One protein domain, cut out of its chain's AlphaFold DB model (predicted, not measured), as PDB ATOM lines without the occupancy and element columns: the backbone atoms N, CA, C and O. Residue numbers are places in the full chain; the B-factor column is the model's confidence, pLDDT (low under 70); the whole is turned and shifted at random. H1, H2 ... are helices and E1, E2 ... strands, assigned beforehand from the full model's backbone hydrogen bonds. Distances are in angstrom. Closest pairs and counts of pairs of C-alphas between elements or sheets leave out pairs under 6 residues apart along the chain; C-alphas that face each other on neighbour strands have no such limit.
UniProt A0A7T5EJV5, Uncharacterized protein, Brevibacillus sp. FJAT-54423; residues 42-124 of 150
ATOM      1  N   GLU A  42      29.553  25.948 -22.977       83.44
ATOM      2  CA  GLU A  42      28.968  24.980 -23.907       83.44
ATOM      3  C   GLU A  42      28.808  23.598 -23.260       83.44
ATOM      4  O   GLU A  42      27.772  22.951 -23.429       83.44
ATOM      5  N   TRP A  43      29.802  23.151 -22.494       83.50
ATOM      6  CA  TRP A  43      29.759  21.858 -21.822       83.50
ATOM      7  C   TRP A  43      28.745  21.852 -20.672       83.50
ATOM      8  O   TRP A  43      27.945  20.921 -20.568       83.50
ATOM      9  N   MET A  44      28.660  22.946 -19.906       83.12
ATOM     10  CA  MET A  44      27.620  23.123 -18.881       83.12
ATOM     11  C   MET A  44      26.204  23.023 -19.459       83.12
ATOM     12  O   MET A  44      25.369  22.295 -18.925       83.12
ATOM     13  N   LYS A  45      25.939  23.653 -20.611       87.06
ATOM     14  CA  LYS A  45      24.639  23.528 -21.297       87.06
ATOM     15  C   LYS A  45      24.318  22.087 -21.703       87.06
ATOM     16  O   LYS A  45      23.156  21.682 -21.669       87.06
ATOM     17  N   LYS A  46      25.319  21.299 -22.112       87.75
ATOM     18  CA  LYS A  46      25.123  19.875 -22.444       87.75
ATOM     19  C   LYS A  46      24.742  19.075 -21.199       87.75
ATOM     20  O   LYS A  46      23.766  18.328 -21.250       87.75
ATOM     21  N   ILE A  47      25.420  19.318 -20.078       86.19
ATOM     22  CA  ILE A  47      25.100  18.698 -18.785       86.19
ATOM     23  C   ILE A  47      23.684  19.046 -18.335       86.19
ATOM     24  O   ILE A  47      22.926  18.151 -17.967       86.19
ATOM     25  N   GLU A  48      23.290  20.317 -18.399       87.56
ATOM     26  CA  GLU A  48      21.940  20.750 -18.027       87.56
ATOM     27  C   GLU A  48      20.865  20.060 -18.871       87.56
ATOM     28  O   GLU A  48      19.855  19.591 -18.341       87.56
ATOM     29  N   ASN A  49      21.093  19.939 -20.181       88.56
ATOM     30  CA  ASN A  49      20.176  19.244 -21.082       88.56
ATOM     31  C   ASN A  49      20.037  17.758 -20.727       88.56
ATOM     32  O   ASN A  49      18.920  17.233 -20.681       88.56
ATOM     33  N   GLU A  50      21.147  17.075 -20.455       85.94
ATOM     34  CA  GLU A  50      21.133  15.676 -20.022       85.94
ATOM     35  C   GLU A  50      20.488  15.512 -18.642       85.94
ATOM     36  O   GLU A  50      19.695  14.592 -18.436       85.94
ATOM     37  N   LEU A  51      20.709  16.450 -17.721       86.12
ATOM     38  CA  LEU A  51      20.048  16.473 -16.420       86.12
ATOM     39  C   LEU A  51      18.529  16.649 -16.557       86.12
ATOM     40  O   LEU A  51      17.766  15.985 -15.859       86.12
ATOM     41  N   GLN A  52      18.060  17.498 -17.473       87.62
ATOM     42  CA  GLN A  52      16.627  17.649 -17.745       87.62
ATOM     43  C   GLN A  52      16.018  16.369 -18.329       87.62
ATOM     44  O   GLN A  52      14.905  15.990 -17.956       87.62
ATOM     45  N   LYS A  53      16.742  15.655 -19.201       87.06
ATOM     46  CA  LYS A  53      16.320  14.325 -19.674       87.06
ATOM     47  C   LYS A  53      16.272  13.323 -18.520       87.06
ATOM     48  O   LYS A  53      15.266  12.632 -18.365       87.06
ATOM     49  N   ALA A  54      17.294  13.305 -17.665       83.56
ATOM     50  CA  ALA A  54      17.342  12.444 -16.490       83.56
ATOM     51  C   ALA A  54      16.181  12.735 -15.525       83.56
ATOM     52  O   ALA A  54      15.519  11.802 -15.090       83.56
ATOM     53  N   LYS A  55      15.840  14.006 -15.268       85.19
ATOM     54  CA  LYS A  55      14.698  14.422 -14.423       85.19
ATOM     55  C   LYS A  55      13.334  13.977 -14.958       85.19
ATOM     56  O   LYS A  55      12.399  13.819 -14.174       85.19
ATOM     57  N   LYS A  56      13.195  13.779 -16.276       83.75
ATOM     58  CA  LYS A  56      11.970  13.221 -16.879       83.75
ATOM     59  C   LYS A  56      11.826  11.724 -16.600       83.75
ATOM     60  O   LYS A  56      10.707  11.260 -16.413       83.75
ATOM     61  N   ILE A  57      12.940  10.992 -16.566       84.62
ATOM     62  CA  ILE A  57      12.977   9.540 -16.324       84.62
ATOM     63  C   ILE A  57      12.973   9.232 -14.820       84.62
ATOM     64  O   ILE A  57      12.334   8.281 -14.377       84.62
ATOM     65  N   LEU A  58      13.666  10.056 -14.034       81.81
ATOM     66  CA  LEU A  58      13.900   9.908 -12.601       81.81
ATOM     67  C   LEU A  58      13.370  11.151 -11.865       81.81
ATOM     68  O   LEU A  58      14.133  12.076 -11.571       81.81
ATOM     69  N   PRO A  59      12.061  11.204 -11.551       80.88
ATOM     70  CA  PRO A  59      11.439  12.387 -10.961       80.88
ATOM     71  C   PRO A  59      12.050  12.833  -9.628       80.88
ATOM     72  O   PRO A  59      12.013  14.024  -9.332       80.88
ATOM     73  N   TYR A  60      12.648  11.915  -8.859       80.00
ATOM     74  CA  TYR A  60      13.286  12.219  -7.570       80.00
ATOM     75  C   TYR A  60      14.491  13.166  -7.697       80.00
ATOM     76  O   TYR A  60      14.884  13.802  -6.727       80.00
ATOM     77  N   LEU A  61      15.081  13.311  -8.892       82.00
ATOM     78  CA  LEU A  61      16.156  14.281  -9.135       82.00
ATOM     79  C   LEU A  61      15.682  15.737  -9.004       82.00
ATOM     80  O   LEU A  61      16.505  16.649  -8.950       82.00
ATOM     81  N   LYS A  62      14.367  15.982  -8.967       83.81
ATOM     82  CA  LYS A  62      13.799  17.308  -8.682       83.81
ATOM     83  C   LYS A  62      14.052  17.756  -7.244       83.81
ATOM     84  O   LYS A  62      14.129  18.957  -7.017       83.81
ATOM     85  N   ASP A  63      14.248  16.810  -6.330       84.31
ATOM     86  CA  ASP A  63      14.523  17.088  -4.919       84.31
ATOM     87  C   ASP A  63      15.989  17.487  -4.679       84.31
ATOM     88  O   ASP A  63      16.355  17.806  -3.555       84.31
ATOM     89  N   TYR A  64      16.828  17.477  -5.725       83.62
ATOM     90  CA  TYR A  64      18.247  17.836  -5.681       83.62
ATOM     91  C   TYR A  64      18.528  19.034  -6.612       83.62
ATOM     92  O   TYR A  64      19.024  18.849  -7.729       83.62
ATOM     93  N   PRO A  65      18.134  20.263  -6.224       81.12
ATOM     94  CA  PRO A  65      18.204  21.437  -7.096       81.12
ATOM     95  C   PRO A  65      19.602  22.055  -7.216       81.12
ATOM     96  O   PRO A  65      19.850  22.776  -8.182       81.12
ATOM     97  N   VAL A  66      20.495  21.795  -6.262       80.38
ATOM     98  CA  VAL A  66      21.839  22.385  -6.218       80.38
ATOM     99  C   VAL A  66      22.786  21.512  -7.023       80.38
ATOM    100  O   VAL A  66      22.849  20.311  -6.777       80.38
ATOM    101  N   MET A  67      23.524  22.103  -7.962       84.75
ATOM    102  CA  MET A  67      24.451  21.388  -8.837       84.75
ATOM    103  C   MET A  67      25.876  21.895  -8.642       84.75
ATOM    104  O   MET A  67      26.125  23.097  -8.682       84.75
ATOM    105  N   GLU A  68      26.802  20.959  -8.488       84.75
ATOM    106  CA  GLU A  68      28.241  21.187  -8.447       84.75
ATOM    107  C   GLU A  68      28.902  20.321  -9.513       84.75
ATOM    108  O   GLU A  68      28.523  19.163  -9.703       84.75
ATOM    109  N   VAL A  69      29.884  20.876 -10.213       83.25
ATOM    110  CA  VAL A  69      30.548  20.198 -11.321       83.25
ATOM    111  C   VAL A  69      32.044  20.170 -11.056       83.25
ATOM    112  O   VAL A  69      32.676  21.210 -10.935       83.25
ATOM    113  N   GLU A  70      32.599  18.967 -10.967       82.06
ATOM    114  CA  GLU A  70      34.022  18.711 -10.771       82.06
ATOM    115  C   GLU A  70      34.599  18.121 -12.062       82.06
ATOM    116  O   GLU A  70      34.197  17.037 -12.506       82.06
ATOM    117  N   VAL A  71      35.555  18.830 -12.664       75.62
ATOM    118  CA  VAL A  71      36.279  18.392 -13.862       75.62
ATOM    119  C   VAL A  71      37.757  18.303 -13.519       75.62
ATOM    120  O   VAL A  71      38.448  19.312 -13.455       75.62
ATOM    121  N   ASN A  72      38.241  17.081 -13.300       65.38
ATOM    122  CA  ASN A  72      39.666  16.851 -13.046       65.38
ATOM    123  C   ASN A  72      40.478  16.799 -14.351       65.38
ATOM    124  O   ASN A  72      41.628  17.223 -14.374       65.38
ATOM    125  N   ASP A  73      39.879  16.305 -15.439       69.94
ATOM    126  CA  ASP A  73      40.478  16.282 -16.775       69.94
ATOM    127  C   ASP A  73      39.375  16.482 -17.833       69.94
ATOM    128  O   ASP A  73      38.495  15.624 -17.960       69.94
ATOM    129  N   PRO A  74      39.404  17.577 -18.617       64.12
ATOM    130  CA  PRO A  74      38.393  17.848 -19.638       64.12
ATOM    131  C   PRO A  74      38.312  16.764 -20.728       64.12
ATOM    132  O   PRO A  74      37.269  16.627 -21.367       64.12
ATOM    133  N   ASN A  75      39.359  15.954 -20.916       72.56
ATOM    134  CA  ASN A  75      39.370  14.836 -21.863       72.56
ATOM    135  C   ASN A  75      38.875  13.513 -21.258       72.56
ATOM    136  O   ASN A  75      38.604  12.574 -22.006       72.56
ATOM    137  N   ALA A  76      38.742  13.425 -19.932       72.56
ATOM    138  CA  ALA A  76      38.222  12.246 -19.235       72.56
ATOM    139  C   ALA A  76      36.733  12.378 -18.868       72.56
ATOM    140  O   ALA A  76      36.093  11.385 -18.515       72.56
ATOM    141  N   GLY A  77      36.176  13.587 -18.976       81.31
ATOM    142  CA  GLY A  77      34.821  13.908 -18.546       81.31
ATOM    143  C   GLY A  77      34.804  14.479 -17.131       81.31
ATOM    144  O   GLY A  77      35.786  15.046 -16.657       81.31
ATOM    145  N   GLY A  78      33.676  14.359 -16.440       84.38
ATOM    146  CA  GLY A  78      33.520  14.994 -15.135       84.38
ATOM    147  C   GLY A  78      32.491  14.339 -14.236       84.38
ATOM    148  O   GLY A  78      31.776  13.406 -14.613       84.38
ATOM    149  N   LYS A  79      32.435  14.845 -13.009       85.88
ATOM    150  CA  LYS A  79      31.470  14.440 -11.993       85.88
ATOM    151  C   LYS A  79      30.553  15.607 -11.692       85.88
ATOM    152  O   LYS A  79      31.005  16.694 -11.363       85.88
ATOM    153  N   VAL A  80      29.258  15.358 -11.764       86.81
ATOM    154  CA  VAL A  80      28.220  16.308 -11.386       86.81
ATOM    155  C   VAL A  80      27.602  15.812 -10.088       86.81
ATOM    156  O   VAL A  80      27.085  14.697 -10.031       86.81
ATOM    157  N   ARG A  81      27.675  16.613  -9.029       88.38
ATOM    158  CA  ARG A  81      27.025  16.333  -7.751       88.38
ATOM    159  C   ARG A  81      25.755  17.161  -7.645       88.38
ATOM    160  O   ARG A  81      25.775  18.366  -7.871       88.38
ATOM    161  N   LEU A  82      24.652  16.504  -7.306       86.00
ATOM    162  CA  LEU A  82      23.373  17.147  -7.044       86.00
ATOM    163  C   LEU A  82      23.037  17.038  -5.563       86.00
ATOM    164  O   LEU A  82      22.992  15.929  -5.023       86.00
ATOM    165  N   TYR A  83      22.744  18.164  -4.925       82.06
ATOM    166  CA  TYR A  83      22.412  18.248  -3.505       82.06
ATOM    167  C   TYR A  83      20.987  18.755  -3.304       82.06
ATOM    168  O   TYR A  83      20.468  19.532  -4.105       82.06
ATOM    169  N   GLN A  84      20.361  18.323  -2.207       81.06
ATOM    170  CA  GLN A  84      19.022  18.784  -1.819       81.06
ATOM    171  C   GLN A  84      19.016  20.225  -1.305       81.06
ATOM    172  O   GLN A  84      18.022  20.932  -1.438       81.06
ATOM    173  N   ALA A  85      20.126  20.652  -0.706       76.25
ATOM    174  CA  ALA A  85      20.280  21.966  -0.104       76.25
ATOM    175  C   ALA A  85      21.727  22.451  -0.246       76.25
ATOM    176  O   ALA A  85      22.652  21.645  -0.369       76.25
ATOM    177  N   ASP A  86      21.917  23.767  -0.135       66.06
ATOM    178  CA  ASP A  86      23.211  24.452  -0.295       66.06
ATOM    179  C   ASP A  86      24.267  24.029   0.735       66.06
ATOM    180  O   ASP A  86      25.451  24.282   0.562       66.06
ATOM    181  N   MET A  87      23.865  23.321   1.794       63.34
ATOM    182  CA  MET A  87      24.786  22.773   2.789       63.34
ATOM    183  C   MET A  87      25.702  21.657   2.246       63.34
ATOM    184  O   MET A  87      26.460  21.106   3.040       63.34
ATOM    185  N   LYS A  88      25.623  21.299   0.948       70.81
ATOM    186  CA  LYS A  88      26.457  20.290   0.251       70.81
ATOM    187  C   LYS A  88      26.671  19.003   1.061       70.81
ATOM    188  O   LYS A  88      27.749  18.413   1.097       70.81
ATOM    189  N   LYS A  89      25.621  18.573   1.759       73.62
ATOM    190  CA  LYS A  89      25.619  17.389   2.621       73.62
ATOM    191  C   LYS A  89      24.944  16.221   1.930       73.62
ATOM    192  O   LYS A  89      24.188  16.375   0.975       73.62
ATOM    193  N   TYR A  90      25.207  15.038   2.460       73.31
ATOM    194  CA  TYR A  90      24.435  13.859   2.130       73.31
ATOM    195  C   TYR A  90      22.952  13.998   2.521       73.31
ATOM    196  O   TYR A  90      22.643  14.674   3.503       73.31
ATOM    197  N   PRO A  91      22.049  13.275   1.838       78.50
ATOM    198  CA  PRO A  91      22.303  12.499   0.624       78.50
ATOM    199  C   PRO A  91      22.546  13.409  -0.591       78.50
ATOM    200  O   PRO A  91      21.980  14.494  -0.685       78.50
ATOM    201  N   HIS A  92      23.370  12.953  -1.534       82.94
ATOM    202  CA  HIS A  92      23.598  13.639  -2.807       82.94
ATOM    203  C   HIS A  92      23.638  12.636  -3.959       82.94
ATOM    204  O   HIS A  92      23.923  11.454  -3.765       82.94
ATOM    205  N   VAL A  93      23.332  13.086  -5.170       85.25
ATOM    206  CA  VAL A  93      23.420  12.254  -6.375       85.25
ATOM    207  C   VAL A  93      24.717  12.580  -7.090       85.25
ATOM    208  O   VAL A  93      24.986  13.736  -7.379       85.25
ATOM    209  N   ILE A  94      25.512  11.562  -7.392       87.56
ATOM    210  CA  ILE A  94      26.709  11.680  -8.222       87.56
ATOM    211  C   ILE A  94      26.333  11.227  -9.625       87.56
ATOM    212  O   ILE A  94      25.795  10.137  -9.794       87.56
ATOM    213  N   MET A  95      26.626  12.042 -10.626       88.50
ATOM    214  CA  MET A  95      26.444  11.752 -12.040       88.50
ATOM    215  C   MET A  95      27.806  11.813 -12.723       88.50
ATOM    216  O   MET A  95      28.496  12.822 -12.629       88.50
ATOM    217  N   ASN A  96      28.206  10.741 -13.400       85.38
ATOM    218  CA  ASN A  96      29.431  10.738 -14.196       85.38
ATOM    219  C   ASN A  96      29.076  11.091 -15.637       85.38
ATOM    220  O   ASN A  96      28.199  10.454 -16.229       85.38
ATOM    221  N   VAL A  97      29.761  12.084 -16.191       86.62
ATOM    222  CA  VAL A  97      29.580  12.547 -17.566       86.62
ATOM    223  C   VAL A  97      30.850  12.317 -18.370       86.62
ATOM    224  O   VAL A  97      31.954  12.411 -17.839       86.62
ATOM    225  N   ASP A  98      30.693  11.998 -19.649       86.06
ATOM    226  CA  ASP A  98      31.811  11.868 -20.580       86.06
ATOM    227  C   ASP A  98      32.320  13.252 -21.059       86.06
ATOM    228  O   ASP A  98      31.717  14.285 -20.741       86.06
ATOM    229  N   PRO A  99      33.409  13.316 -21.848       83.81
ATOM    230  CA  PRO A  99      33.924  14.580 -22.390       83.81
ATOM    231  C   PRO A  99      32.921  15.332 -23.276       83.81
ATOM    232  O   PRO A  99      32.981  16.552 -23.395       83.81
ATOM    233  N   SER A 100      31.956  14.630 -23.879       84.25
ATOM    234  CA  SER A 100      30.888  15.250 -24.669       84.25
ATOM    235  C   SER A 100      29.777  15.864 -23.806       84.25
ATOM    236  O   SER A 100      28.921  16.574 -24.334       84.25
ATOM    237  N   GLY A 101      29.798  15.631 -22.489       79.06
ATOM    238  CA  GLY A 101      28.766  16.058 -21.545       79.06
ATOM    239  C   GLY A 101      27.597  15.076 -21.449       79.06
ATOM    240  O   GLY A 101      26.559  15.412 -20.880       79.06
ATOM    241  N   LYS A 102      27.735  13.868 -22.009       84.75
ATOM    242  CA  LYS A 102      26.709  12.827 -21.954       84.75
ATOM    243  C   LYS A 102      26.767  12.101 -20.618       84.75
ATOM    244  O   LYS A 102      27.835  11.702 -20.159       84.75
ATOM    245  N   LEU A 103      25.599  11.872 -20.024       83.94
ATOM    246  CA  LEU A 103      25.475  11.091 -18.801       83.94
ATOM    247  C   LEU A 103      25.828   9.619 -19.049       83.94
ATOM    248  O   LEU A 103      25.211   8.955 -19.883       83.94
ATOM    249  N   LEU A 104      26.787   9.102 -18.281       85.50
ATOM    250  CA  LEU A 104      27.191   7.698 -18.305       85.50
ATOM    251  C   LEU A 104      26.501   6.905 -17.199       85.50
ATOM    252  O   LEU A 104      25.899   5.864 -17.447       85.50
ATOM    253  N   THR A 105      26.601   7.391 -15.963       83.75
ATOM    254  CA  THR A 105      26.072   6.711 -14.776       83.75
ATOM    255  C   THR A 105      25.601   7.720 -13.742       83.75
ATOM    256  O   THR A 105      26.041   8.868 -13.733       83.75
ATOM    257  N   PHE A 106      24.721   7.279 -12.844       85.75
ATOM    258  CA  PHE A 106      24.340   8.037 -11.662       85.75
ATOM    259  C   PHE A 106      24.331   7.131 -10.428       85.75
ATOM    260  O   PHE A 106      24.131   5.921 -10.521       85.75
ATOM    261  N   THR A 107      24.573   7.701  -9.255       84.12
ATOM    262  CA  THR A 107      24.602   6.975  -7.984       84.12
ATOM    263  C   THR A 107      24.068   7.870  -6.882       84.12
ATOM    264  O   THR A 107      24.477   9.021  -6.756       84.12
ATOM    265  N   LEU A 108      23.152   7.344  -6.073       83.06
ATOM    266  CA  LEU A 108      22.702   8.024  -4.867       83.06
ATOM    267  C   LEU A 108      23.694   7.732  -3.743       83.06
ATOM    268  O   LEU A 108      23.758   6.610  -3.244       83.06
ATOM    269  N   ALA A 109      24.444   8.744  -3.339       80.19
ATOM    270  CA  ALA A 109      25.337   8.666  -2.206       80.19
ATOM    271  C   ALA A 109      24.558   9.083  -0.947       80.19
ATOM    272  O   ALA A 109      24.003  10.181  -0.875       80.19
ATOM    273  N   LYS A 110      24.475   8.192   0.044       76.25
ATOM    274  CA  LYS A 110      23.894   8.472   1.365       76.25
ATOM    275  C   LYS A 110      25.034   8.530   2.380       76.25
ATOM    276  O   LYS A 110      25.934   7.700   2.325       76.25
ATOM    277  N   GLY A 111      25.007   9.532   3.249       54.72
ATOM    278  CA  GLY A 111      26.028   9.739   4.273       54.72
ATOM    279  C   GLY A 111      25.947   8.611   5.280       54.72
ATOM    280  O   GLY A 111      24.841   8.210   5.634       54.72
ATOM    281  N   ASP A 112      27.108   8.079   5.647       42.25
ATOM    282  CA  ASP A 112      27.318   6.980   6.584       42.25
ATOM    283  C   ASP A 112      26.281   5.848   6.506       42.25
ATOM    284  O   ASP A 112      25.426   5.672   7.372       42.25
ATOM    285  N   CYS A 113      26.464   4.962   5.523       44.16
ATOM    286  CA  CYS A 113      26.203   3.546   5.771       44.16
ATOM    287  C   CYS A 113      27.308   3.036   6.723       44.16
ATOM    288  O   CYS A 113      28.271   2.406   6.290       44.16
ATOM    289  N   GLN A 114      27.192   3.326   8.030       38.44
ATOM    290  CA  GLN A 114      27.926   2.614   9.088       38.44
ATOM    291  C   GLN A 114      27.355   1.198   9.239       38.44
ATOM    292  O   GLN A 114      26.697   0.848  10.209       38.44
ATOM    293  N   ALA A 115      27.553   0.395   8.210       35.31
ATOM    294  CA  ALA A 115      27.513  -1.053   8.221       35.31
ATOM    295  C   ALA A 115      27.866  -1.423   6.789       35.31
ATOM    296  O   ALA A 115      27.113  -1.132   5.856       35.31
ATOM    297  N   GLY A 116      29.057  -1.991   6.603       35.06
ATOM    298  CA  GLY A 116      29.445  -2.507   5.304       35.06
ATOM    299  C   GLY A 116      28.360  -3.433   4.742       35.06
ATOM    300  O   GLY A 116      27.539  -3.978   5.478       35.06
ATOM    301  N   TRP A 117      28.457  -3.677   3.441       33.06
ATOM    302  CA  TRP A 117      27.771  -4.742   2.704       33.06
ATOM    303  C   TRP A 117      26.432  -4.407   2.024       33.06
ATOM    304  O   TRP A 117      25.972  -5.243   1.251       33.06
ATOM    305  N   ALA A 118      25.835  -3.212   2.161       38.16
ATOM    306  CA  ALA A 118      24.568  -2.946   1.452       38.16
ATOM    307  C   ALA A 118      24.253  -1.471   1.125       38.16
ATOM    308  O   ALA A 118      23.227  -0.964   1.564       38.16
ATOM    309  N   CYS A 119      25.065  -0.767   0.324       38.12
ATOM    310  CA  CYS A 119      24.655   0.563  -0.181       38.12
ATOM    311  C   CYS A 119      24.961   0.858  -1.659       38.12
ATOM    312  O   CYS A 119      24.778   1.990  -2.098       38.12
ATOM    313  N   SER A 120      25.326  -0.140  -2.465       35.72
ATOM    314  CA  SER A 120      25.465   0.042  -3.915       35.72
ATOM    315  C   SER A 120      24.205  -0.439  -4.632       35.72
ATOM    316  O   SER A 120      24.135  -1.587  -5.063       35.72
ATOM    317  N   ILE A 121      23.198   0.427  -4.781       46.94
ATOM    318  CA  ILE A 121      22.165   0.197  -5.801       46.94
ATOM    319  C   ILE A 121      22.765   0.662  -7.131       46.94
ATOM    320  O   ILE A 121      22.660   1.825  -7.516       46.94
ATOM    321  N   LEU A 122      23.455  -0.260  -7.800       35.97
ATOM    322  CA  LEU A 122      23.951  -0.083  -9.157       35.97
ATOM    323  C   LEU A 122      22.746  -0.216 -10.106       35.97
ATOM    324  O   LEU A 122      22.347  -1.322 -10.456       35.97
ATOM    325  N   LEU A 123      22.117   0.899 -10.488       42.59
ATOM    326  CA  LEU A 123      21.083   0.904 -11.533       42.59
ATOM    327  C   LEU A 123      21.759   0.875 -12.909       42.59
ATOM    328  O   LEU A 123      21.743   1.854 -13.651       42.59
ATOM    329  N   VAL A 124      22.386  -0.253 -13.241       32.19
ATOM    330  CA  VAL A 124      22.735  -0.576 -14.628       32.19
ATOM    331  C   VAL A 124      21.553  -1.349 -15.201       32.19
ATOM    332  O   VAL A 124      21.093  -2.309 -14.591       32.19
TER     333      VAL A 124
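This is residues 42 to 124 of the 150 residues of an uncharacterized protein of Brevibacillus sp. FJAT-54423 (UniProt A0A7T5EJV5). A twisted four-stranded sheet has H1 slantwise over one face, making two layers; a tail beyond E4 sticks out at residues 113 to 118. The printed part has 83 residues with two named helices, then four named strands, class mixed. The sheet, E1 - E2 - E3 - E4, is a meander, each strand the antiparallel neighbour of the one before. It is compact, radius of gyration of the C-alphas 13.0 A, spanning 40 by 26 by 25 A.

H1, residues 42 to 57, has every O i to N i+4 pair within hydrogen-bond range; H2, residues 59 to 63, has 0 of 1, but 2 of 2 O i to N i+3. They only just touch, only at the corner, with 3 pairs of C-alphas within 8 A, the closest Lys 55 and Leu 61, 5.5 A. E1, residues 66 to 73, and E2, residues 77 to 83, form a hairpin, N 68 to O 81 2.9 A. E3, residues 92 to 97, forms hairpins with E2, N 80 to O 95 2.8 A, and with E4, residues 103 to 109, N 94 to O 107 2.8 A. H1's height over the sheet is 9.4 A.

H1 begins at C-alpha 42 (28.968, 24.980, -23.907) and measures 23.5 A, E1 22.3 A; E4 ends at C-alpha 109 (25.337, 8.666, -2.206).

The farthest C-alphas, Glu 42 and Ala 115, are 41.4 A apart. The printed part has no cut. Model pLDDT is under 70 at residues 72 to 74, 86 to 87 and 111 to 124.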